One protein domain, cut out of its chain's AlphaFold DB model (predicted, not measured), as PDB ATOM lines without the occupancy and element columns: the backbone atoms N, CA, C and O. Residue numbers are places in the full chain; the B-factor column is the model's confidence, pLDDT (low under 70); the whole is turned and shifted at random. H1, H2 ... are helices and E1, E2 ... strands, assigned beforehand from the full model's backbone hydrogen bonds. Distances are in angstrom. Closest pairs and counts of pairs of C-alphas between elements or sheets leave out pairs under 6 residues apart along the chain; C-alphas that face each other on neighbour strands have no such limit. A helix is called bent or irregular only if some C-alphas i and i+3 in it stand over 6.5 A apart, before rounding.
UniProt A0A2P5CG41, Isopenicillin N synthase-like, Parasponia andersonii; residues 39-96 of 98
ATOM      1  N   PRO A  39     229.578 148.320 123.595       66.19
ATOM      2  CA  PRO A  39     229.262 147.157 124.400       66.19
ATOM      3  C   PRO A  39     228.842 146.027 123.455       66.19
ATOM      4  O   PRO A  39     228.096 146.263 122.503       66.19
ATOM      5  N   GLU A  40     229.323 144.812 123.720       66.12
ATOM      6  CA  GLU A  40     229.021 143.603 122.933       66.12
ATOM      7  C   GLU A  40     227.505 143.397 122.759       66.12
ATOM      8  O   GLU A  40     227.045 142.886 121.741       66.12
ATOM      9  N   ILE A  41     226.718 143.890 123.722       67.62
ATOM     10  CA  ILE A  41     225.261 143.950 123.669       67.62
ATOM     11  C   ILE A  41     224.814 145.370 124.026       67.62
ATOM     12  O   ILE A  41     224.969 145.830 125.160       67.62
ATOM     13  N   ALA A  42     224.210 146.071 123.067       70.56
ATOM     14  CA  ALA A  42     223.504 147.315 123.343       70.56
ATOM     15  C   ALA A  42     222.132 146.993 123.956       70.56
ATOM     16  O   ALA A  42     221.271 146.413 123.296       70.56
ATOM     17  N   ASN A  43     221.911 147.379 125.216       80.56
ATOM     18  CA  ASN A  43     220.609 147.231 125.866       80.56
ATOM     19  C   ASN A  43     219.656 148.341 125.388       80.56
ATOM     20  O   ASN A  43     219.555 149.411 125.997       80.56
ATOM     21  N   VAL A  44     219.012 148.107 124.242       85.00
ATOM     22  CA  VAL A  44     218.036 149.028 123.657       85.00
ATOM     23  C   VAL A  44     216.646 148.696 124.205       85.00
ATOM     24  O   VAL A  44     216.204 147.556 124.068       85.00
ATOM     25  N   PRO A  45     215.927 149.661 124.803       85.81
ATOM     26  CA  PRO A  45     214.578 149.410 125.290       85.81
ATOM     27  C   PRO A  45     213.647 149.036 124.132       85.81
ATOM     28  O   PRO A  45     213.637 149.702 123.096       85.81
ATOM     29  N   VAL A  46     212.843 147.992 124.333       88.06
ATOM     30  CA  VAL A  46     211.783 147.567 123.411       88.06
ATOM     31  C   VAL A  46     210.443 147.993 123.999       88.06
ATOM     32  O   VAL A  46     210.127 147.654 125.139       88.06
ATOM     33  N   VAL A  47     209.651 148.736 123.230       85.50
ATOM     34  CA  VAL A  47     208.288 149.122 123.600       85.50
ATOM     35  C   VAL A  47     207.302 148.257 122.819       85.50
ATOM     36  O   VAL A  47     207.295 148.280 121.586       85.50
ATOM     37  N   ASP A  48     206.469 147.493 123.525       83.94
ATOM     38  CA  ASP A  48     205.351 146.771 122.917       83.94
ATOM     39  C   ASP A  48     204.148 147.703 122.730       83.94
ATOM     40  O   ASP A  48     203.620 148.289 123.677       83.94
ATOM     41  N   LEU A  49     203.728 147.855 121.477       80.75
ATOM     42  CA  LEU A  49     202.599 148.692 121.094       80.75
ATOM     43  C   LEU A  49     201.303 147.892 120.928       80.75
ATOM     44  O   LEU A  49     200.280 148.482 120.575       80.75
ATOM     45  N   ALA A  50     201.290 146.576 121.165       74.56
ATOM     46  CA  ALA A  50     200.065 145.780 121.100       74.56
ATOM     47  C   ALA A  50     199.001 146.271 122.100       74.56
ATOM     48  O   ALA A  50     197.820 146.348 121.752       74.56
ATOM     49  N   GLY A  51     199.426 146.750 123.276       63.50
ATOM     50  CA  GLY A  51     198.553 147.385 124.272       63.50
ATOM     51  C   GLY A  51     197.829 148.651 123.785       63.50
ATOM     52  O   GLY A  51     196.790 149.004 124.332       63.50
ATOM     53  N   LEU A  52     198.300 149.307 122.713       64.19
ATOM     54  CA  LEU A  52     197.595 150.435 122.079       64.19
ATOM     55  C   LEU A  52     196.444 149.994 121.165       64.19
ATOM     56  O   LEU A  52     195.704 150.842 120.670       64.19
ATOM     57  N   LYS A  53     196.321 148.702 120.836       61.00
ATOM     58  CA  LYS A  53     195.281 148.199 119.921       61.00
ATOM     59  C   LYS A  53     194.017 147.721 120.631       61.00
ATOM     60  O   LYS A  53     193.000 147.607 119.959       61.00
ATOM     61  N   GLN A  54     194.061 147.456 121.937       58.06
ATOM     62  CA  GLN A  54     192.936 146.815 122.629       58.06
ATOM     63  C   GLN A  54     191.699 147.707 122.796       58.06
ATOM     64  O   GLN A  54     190.617 147.180 123.027       58.06
ATOM     65  N   VAL A  55     191.803 149.028 122.623       56.41
ATOM     66  CA  VAL A  55     190.647 149.923 122.759       56.41
ATOM     67  C   VAL A  55     190.685 150.982 121.656       56.41
ATOM     68  O   VAL A  55     191.498 151.907 121.682       56.41
ATOM     69  N   SER A  56     189.820 150.835 120.647       58.28
ATOM     70  CA  SER A  56     189.704 151.760 119.505       58.28
ATOM     71  C   SER A  56     189.440 153.202 119.947       58.28
ATOM     72  O   SER A  56     190.042 154.124 119.401       58.28
ATOM     73  N   GLU A  57     188.631 153.378 120.993       58.31
ATOM     74  CA  GLU A  57     188.329 154.664 121.636       58.31
ATOM     75  C   GLU A  57     189.583 155.296 122.279       58.31
ATOM     76  O   GLU A  57     189.820 156.500 122.173       58.31
ATOM     77  N   GLN A  58     190.473 154.489 122.873       57.81
ATOM     78  CA  GLN A  58     191.684 155.001 123.522       57.81
ATOM     79  C   GLN A  58     192.796 155.343 122.535       57.81
ATOM     80  O   GLN A  58     193.664 156.128 122.887       57.81
ATOM     81  N   ARG A  59     192.797 154.843 121.292       59.47
ATOM     82  CA  ARG A  59     193.819 155.251 120.304       59.47
ATOM     83  C   ARG A  59     193.745 156.742 120.000       59.47
ATOM     84  O   ARG A  59     194.786 157.393 119.962       59.47
ATOM     85  N   SER A  60     192.534 157.273 119.820       60.94
ATOM     86  CA  SER A  60     192.327 158.710 119.613       60.94
ATOM     87  C   SER A  60     192.758 159.500 120.849       60.94
ATOM     88  O   SER A  60     193.534 160.442 120.728       60.94
ATOM     89  N   LEU A  61     192.364 159.041 122.043       58.94
ATOM     90  CA  LEU A  61     192.743 159.666 123.315       58.94
ATOM     91  C   LEU A  61     194.251 159.605 123.589       58.94
ATOM     92  O   LEU A  61     194.811 160.545 124.133       58.94
ATOM     93  N   VAL A  62     194.939 158.531 123.200       56.69
ATOM     94  CA  VAL A  62     196.393 158.389 123.349       56.69
ATOM     95  C   VAL A  62     197.122 159.291 122.357       56.69
ATOM     96  O   VAL A  62     198.070 159.967 122.745       56.69
ATOM     97  N   ILE A  63     196.678 159.350 121.099       65.75
ATOM     98  CA  ILE A  63     197.213 160.297 120.110       65.75
ATOM     99  C   ILE A  63     197.005 161.733 120.603       65.75
ATOM    100  O   ILE A  63     197.924 162.553 120.537       65.75
ATOM    101  N   GLU A  64     195.833 162.026 121.162       62.62
ATOM    102  CA  GLU A  64     195.531 163.332 121.724       62.62
ATOM    103  C   GLU A  64     196.333 163.625 122.997       62.62
ATOM    104  O   GLU A  64     196.838 164.729 123.117       62.62
ATOM    105  N   ALA A  65     196.575 162.654 123.882       57.34
ATOM    106  CA  ALA A  65     197.422 162.797 125.074       57.34
ATOM    107  C   ALA A  65     198.930 162.881 124.757       57.34
ATOM    108  O   ALA A  65     199.722 163.387 125.552       57.34
ATOM    109  N   ILE A  66     199.362 162.381 123.597       63.59
ATOM    110  CA  ILE A  66     200.709 162.627 123.066       63.59
ATOM    111  C   ILE A  66     200.795 164.064 122.526       63.59
ATOM    112  O   ILE A  66     201.803 164.740 122.738       63.59
ATOM    113  N   ARG A  67     199.735 164.540 121.856       65.12
ATOM    114  CA  ARG A  67     199.635 165.895 121.286       65.12
ATOM    115  C   ARG A  67     199.462 166.974 122.361       65.12
ATOM    116  O   ARG A  67     200.076 168.035 122.280       65.12
ATOM    117  N   MET A  68     198.631 166.710 123.359       52.06
ATOM    118  CA  MET A  68     198.290 167.588 124.469       52.06
ATOM    119  C   MET A  68     199.039 167.100 125.701       52.06
ATOM    120  O   MET A  68     198.775 166.029 126.226       52.06
ATOM    121  N   LYS A  69     200.013 167.884 126.160       52.72
ATOM    122  CA  LYS A  69     200.962 167.542 127.233       52.72
ATOM    123  C   LYS A  69     200.356 167.248 128.630       52.72
ATOM    124  O   LYS A  69     201.113 167.296 129.598       52.72
ATOM    125  N   GLN A  70     199.065 166.945 128.802       51.06
ATOM    126  CA  GLN A  70     198.437 166.802 130.125       51.06
ATOM    127  C   GLN A  70     197.454 165.615 130.259       51.06
ATOM    128  O   GLN A  70     196.413 165.569 129.621       51.06
ATOM    129  N   VAL A  71     197.857 164.701 131.154       56.72
ATOM    130  CA  VAL A  71     197.121 163.996 132.230       56.72
ATOM    131  C   VAL A  71     195.765 163.345 131.910       56.72
ATOM    132  O   VAL A  71     194.712 163.935 132.120       56.72
ATOM    133  N   SER A  72     195.798 162.048 131.588       44.25
ATOM    134  CA  SER A  72     194.835 161.101 132.166       44.25
ATOM    135  C   SER A  72     195.479 160.455 133.398       44.25
ATOM    136  O   SER A  72     196.659 160.105 133.351       44.25
ATOM    137  N   GLU A  73     194.719 160.304 134.484       53.66
ATOM    138  CA  GLU A  73     195.151 159.869 135.835       53.66
ATOM    139  C   GLU A  73     195.897 158.516 135.898       53.66
ATOM    140  O   GLU A  73     196.503 158.187 136.912       53.66
ATOM    141  N   GLN A  74     195.934 157.748 134.810       49.78
ATOM    142  CA  GLN A  74     196.913 156.683 134.583       49.78
ATOM    143  C   GLN A  74     197.312 156.740 133.096       49.78
ATOM    144  O   GLN A  74     196.481 156.420 132.238       49.78
ATOM    145  N   PRO A  75     198.521 157.199 132.720       54.62
ATOM    146  CA  PRO A  75     198.981 157.047 131.345       54.62
ATOM    147  C   PRO A  75     199.069 155.553 131.027       54.62
ATOM    148  O   PRO A  75     199.505 154.769 131.869       54.62
ATOM    149  N   SER A  76     198.674 155.140 129.816       68.94
ATOM    150  CA  SER A  76     198.912 153.750 129.405       68.94
ATOM    151  C   SER A  76     200.391 153.409 129.621       68.94
ATOM    152  O   SER A  76     201.263 154.236 129.327       68.94
ATOM    153  N   LEU A  77     200.679 152.198 130.114       78.50
ATOM    154  CA  LEU A  77     202.054 151.726 130.347       78.50
ATOM    155  C   LEU A  77     202.941 151.938 129.109       78.50
ATOM    156  O   LEU A  77     204.131 152.224 129.216       78.50
ATOM    157  N   VAL A  78     202.327 151.884 127.925       80.62
ATOM    158  CA  VAL A  78     202.967 152.150 126.639       80.62
ATOM    159  C   VAL A  78     203.393 153.617 126.487       80.62
ATOM    160  O   VAL A  78     204.539 153.876 126.123       80.62
ATOM    161  N   ILE A  79     202.529 154.595 126.794       82.62
ATOM    162  CA  ILE A  79     202.893 156.027 126.737       82.62
ATOM    163  C   ILE A  79     204.035 156.332 127.713       82.62
ATOM    164  O   ILE A  79     204.953 157.091 127.381       82.62
ATOM    165  N   GLU A  80     203.990 155.765 128.919       84.69
ATOM    166  CA  GLU A  80     205.052 155.967 129.902       84.69
ATOM    167  C   GLU A  80     206.380 155.366 129.423       84.69
ATOM    168  O   GLU A  80     207.413 156.043 129.474       84.69
ATOM    169  N   ALA A  81     206.348 154.146 128.877       84.69
ATOM    170  CA  ALA A  81     207.516 153.487 128.306       84.69
ATOM    171  C   ALA A  81     208.137 154.309 127.164       84.69
ATOM    172  O   ALA A  81     209.348 154.543 127.178       84.69
ATOM    173  N   VAL A  82     207.318 154.831 126.240       88.19
ATOM    174  CA  VAL A  82     207.777 155.729 125.165       88.19
ATOM    175  C   VAL A  82     208.429 156.977 125.750       88.19
ATOM    176  O   VAL A  82     209.568 157.296 125.415       88.19
ATOM    177  N   ARG A  83     207.755 157.677 126.674       88.81
ATOM    178  CA  ARG A  83     208.291 158.907 127.280       88.81
ATOM    179  C   ARG A  83     209.632 158.654 127.972       88.81
ATOM    180  O   ARG A  83     210.549 159.466 127.843       88.81
ATOM    181  N   LYS A  84     209.745 157.550 128.712       90.25
ATOM    182  CA  LYS A  84     210.962 157.159 129.430       90.25
ATOM    183  C   LYS A  84     212.101 156.848 128.463       90.25
ATOM    184  O   LYS A  84     213.198 157.371 128.653       90.25
ATOM    185  N   ALA A  85     211.841 156.051 127.430       89.62
ATOM    186  CA  ALA A  85     212.848 155.665 126.451       89.62
ATOM    187  C   ALA A  85     213.322 156.859 125.606       89.62
ATOM    188  O   ALA A  85     214.527 157.048 125.448       89.62
ATOM    189  N   SER A  86     212.409 157.739 125.176       90.44
ATOM    190  CA  SER A  86     212.769 158.983 124.481       90.44
ATOM    191  C   SER A  86     213.696 159.866 125.316       90.44
ATOM    192  O   SER A  86     214.644 160.428 124.784       90.44
ATOM    193  N   ARG A  87     213.443 159.990 126.628       90.56
ATOM    194  CA  ARG A  87     214.251 160.846 127.512       90.56
ATOM    195  C   ARG A  87     215.596 160.234 127.894       90.56
ATOM    196  O   ARG A  87     216.565 160.973 128.009       90.56
ATOM    197  N   ARG A  88     215.651 158.923 128.155       89.44
ATOM    198  CA  ARG A  88     216.891 158.257 128.596       89.44
ATOM    199  C   ARG A  88     217.810 157.882 127.446       89.44
ATOM    200  O   ARG A  88     219.017 158.023 127.583       89.44
ATOM    201  N   ASN A  89     217.248 157.374 126.357       88.31
ATOM    202  CA  ASN A  89     218.022 156.765 125.282       88.31
ATOM    203  C   ASN A  89     217.982 157.605 124.001       88.31
ATOM    204  O   ASN A  89     218.881 157.487 123.181       88.31
ATOM    205  N   GLY A  90     216.943 158.421 123.792       91.19
ATOM    206  CA  GLY A  90     216.717 159.132 122.527       91.19
ATOM    207  C   GLY A  90     216.234 158.228 121.383       91.19
ATOM    208  O   GLY A  90     215.730 158.729 120.383       91.19
ATOM    209  N   PHE A  91     216.330 156.905 121.548       91.31
ATOM    210  CA  PHE A  91     215.848 155.888 120.622       91.31
ATOM    211  C   PHE A  91     215.404 154.624 121.374       91.31
ATOM    212  O   PHE A  91     215.810 154.376 122.511       91.31
ATOM    213  N   PHE A  92     214.550 153.828 120.735       92.19
ATOM    214  CA  PHE A  92     214.034 152.559 121.245       92.19
ATOM    215  C   PHE A  92     213.555 151.685 120.089       92.19
ATOM    216  O   PHE A  92     213.263 152.180 119.000       92.19
ATOM    217  N   GLN A  93     213.471 150.384 120.332       90.44
ATOM    218  CA  GLN A  93     212.843 149.442 119.417       90.44
ATOM    219  C   GLN A  93     211.342 149.372 119.682       90.44
ATOM    220  O   GLN A  93     210.862 149.616 120.789       90.44
ATOM    221  N   VAL A  94     210.599 149.018 118.643       89.38
ATOM    222  CA  VAL A  94     209.146 148.898 118.683       89.38
ATOM    223  C   VAL A  94     208.774 147.470 118.315       89.38
ATOM    224  O   VAL A  94     209.299 146.928 117.344       89.38
ATOM    225  N   SER A  95     207.860 146.872 119.074       86.56
ATOM    226  CA  SER A  95     207.313 145.547 118.787       86.56
ATOM    227  C   SER A  95     205.784 145.562 118.805       86.56
ATOM    228  O   SER A  95     205.153 146.465 119.356       86.56
ATOM    229  N   PHE A  96     205.201 144.567 118.144       77.56
ATOM    230  CA  PHE A  96     203.771 144.283 118.165       77.56
ATOM    231  C   PHE A  96     203.624 142.793 118.453       77.56
ATOM    232  O   PHE A  96     203.346 142.009 117.542       77.56
TER     233      PHE A  96
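AT A GLANCE: This is residues 39 to 96 of the 98 residues of the protein "Isopenicillin N synthase-like" of Parasponia andersonii (UniProt A0A2P5CG41). A small pair of short parallel strands, E1 and E2, has one helix, H2, packed on it chiefly at E1, while a second helix, H1, lies off to one end, only loosely joined to H2. H1 with Glu 57 makes one end of the long axis, and the leading residues 39 to 45, with Glu 40, run out to the other. The printed part has 58 residues with two named strands and two named helices, in the order E1, H1, H2, E2; the sheet's order is E1, E2, and the class is mostly helix. The whole is only just loose, close to compact, with a radius of gyration of the C-alphas of 12.7 A, and its elongated outline spans 42 by 23 by 16 A.

IN THESE COORDINATES: Find C-alpha 46 at (211.783, 147.567, 123.411), where E1 begins; it covers residues 46 to 48 and is 6.5 A long. Its partner E2, residues 93 to 95, is 6.8 A long and ends at C-alpha 95 at (207.313, 145.547, 118.787). H2 holds residues 77 to 88, over 16.3 A. H1, residues 56 to 67, starts at C-alpha 56 at (189.704, 151.760, 119.505) and runs 17.4 A; it is neither bent nor irregular, but only just: C-alphas 57 and 60 are 6.0 A apart.

HOW THE PARTS SIT: Start at the strand pair: E1 and E2 are parallel, at 28 degrees between their directions, and C-alphas 46 and 93, which face each other, are 4.5 A apart. Look there for N 47 and O 93, and for N 95 and O 47, each pair within hydrogen-bond range at 2.9 A. E1, H1, H2 and E2 form a strand-helix-strand unit, two parallel neighbour strands with helices between, and its crossover is right-handed. Moving outward, E1 and H2 have 4 pairs of C-alphas within 8 A, the closest being those of Val 47 and Ala 81, 6.5 A apart. H1 and H2 are close but not clearly touching; their closest C-alphas, those of Val 62 and Ile 79, are 7.7 A apart. Their lines stand at a shallow tilt of 25 degrees, the same way. H1 and E2 are apart. In H2 every O i to N i+4 pair is within hydrogen-bond range; in H1 it is 6 of 8.

THE WHOLE: The two C-alphas farthest apart are those of Glu 40 and Glu 57, at 42.2 A. The printed part has no cut. The link from H2 to E2 is tight, while those from E1 to H1 and from H1 to H2 are short. Read the B-factor column for the model's confidence: the mean pLDDT of the printed part is 72.3, and residues 39 to 41 and 51 to 76 are under 70.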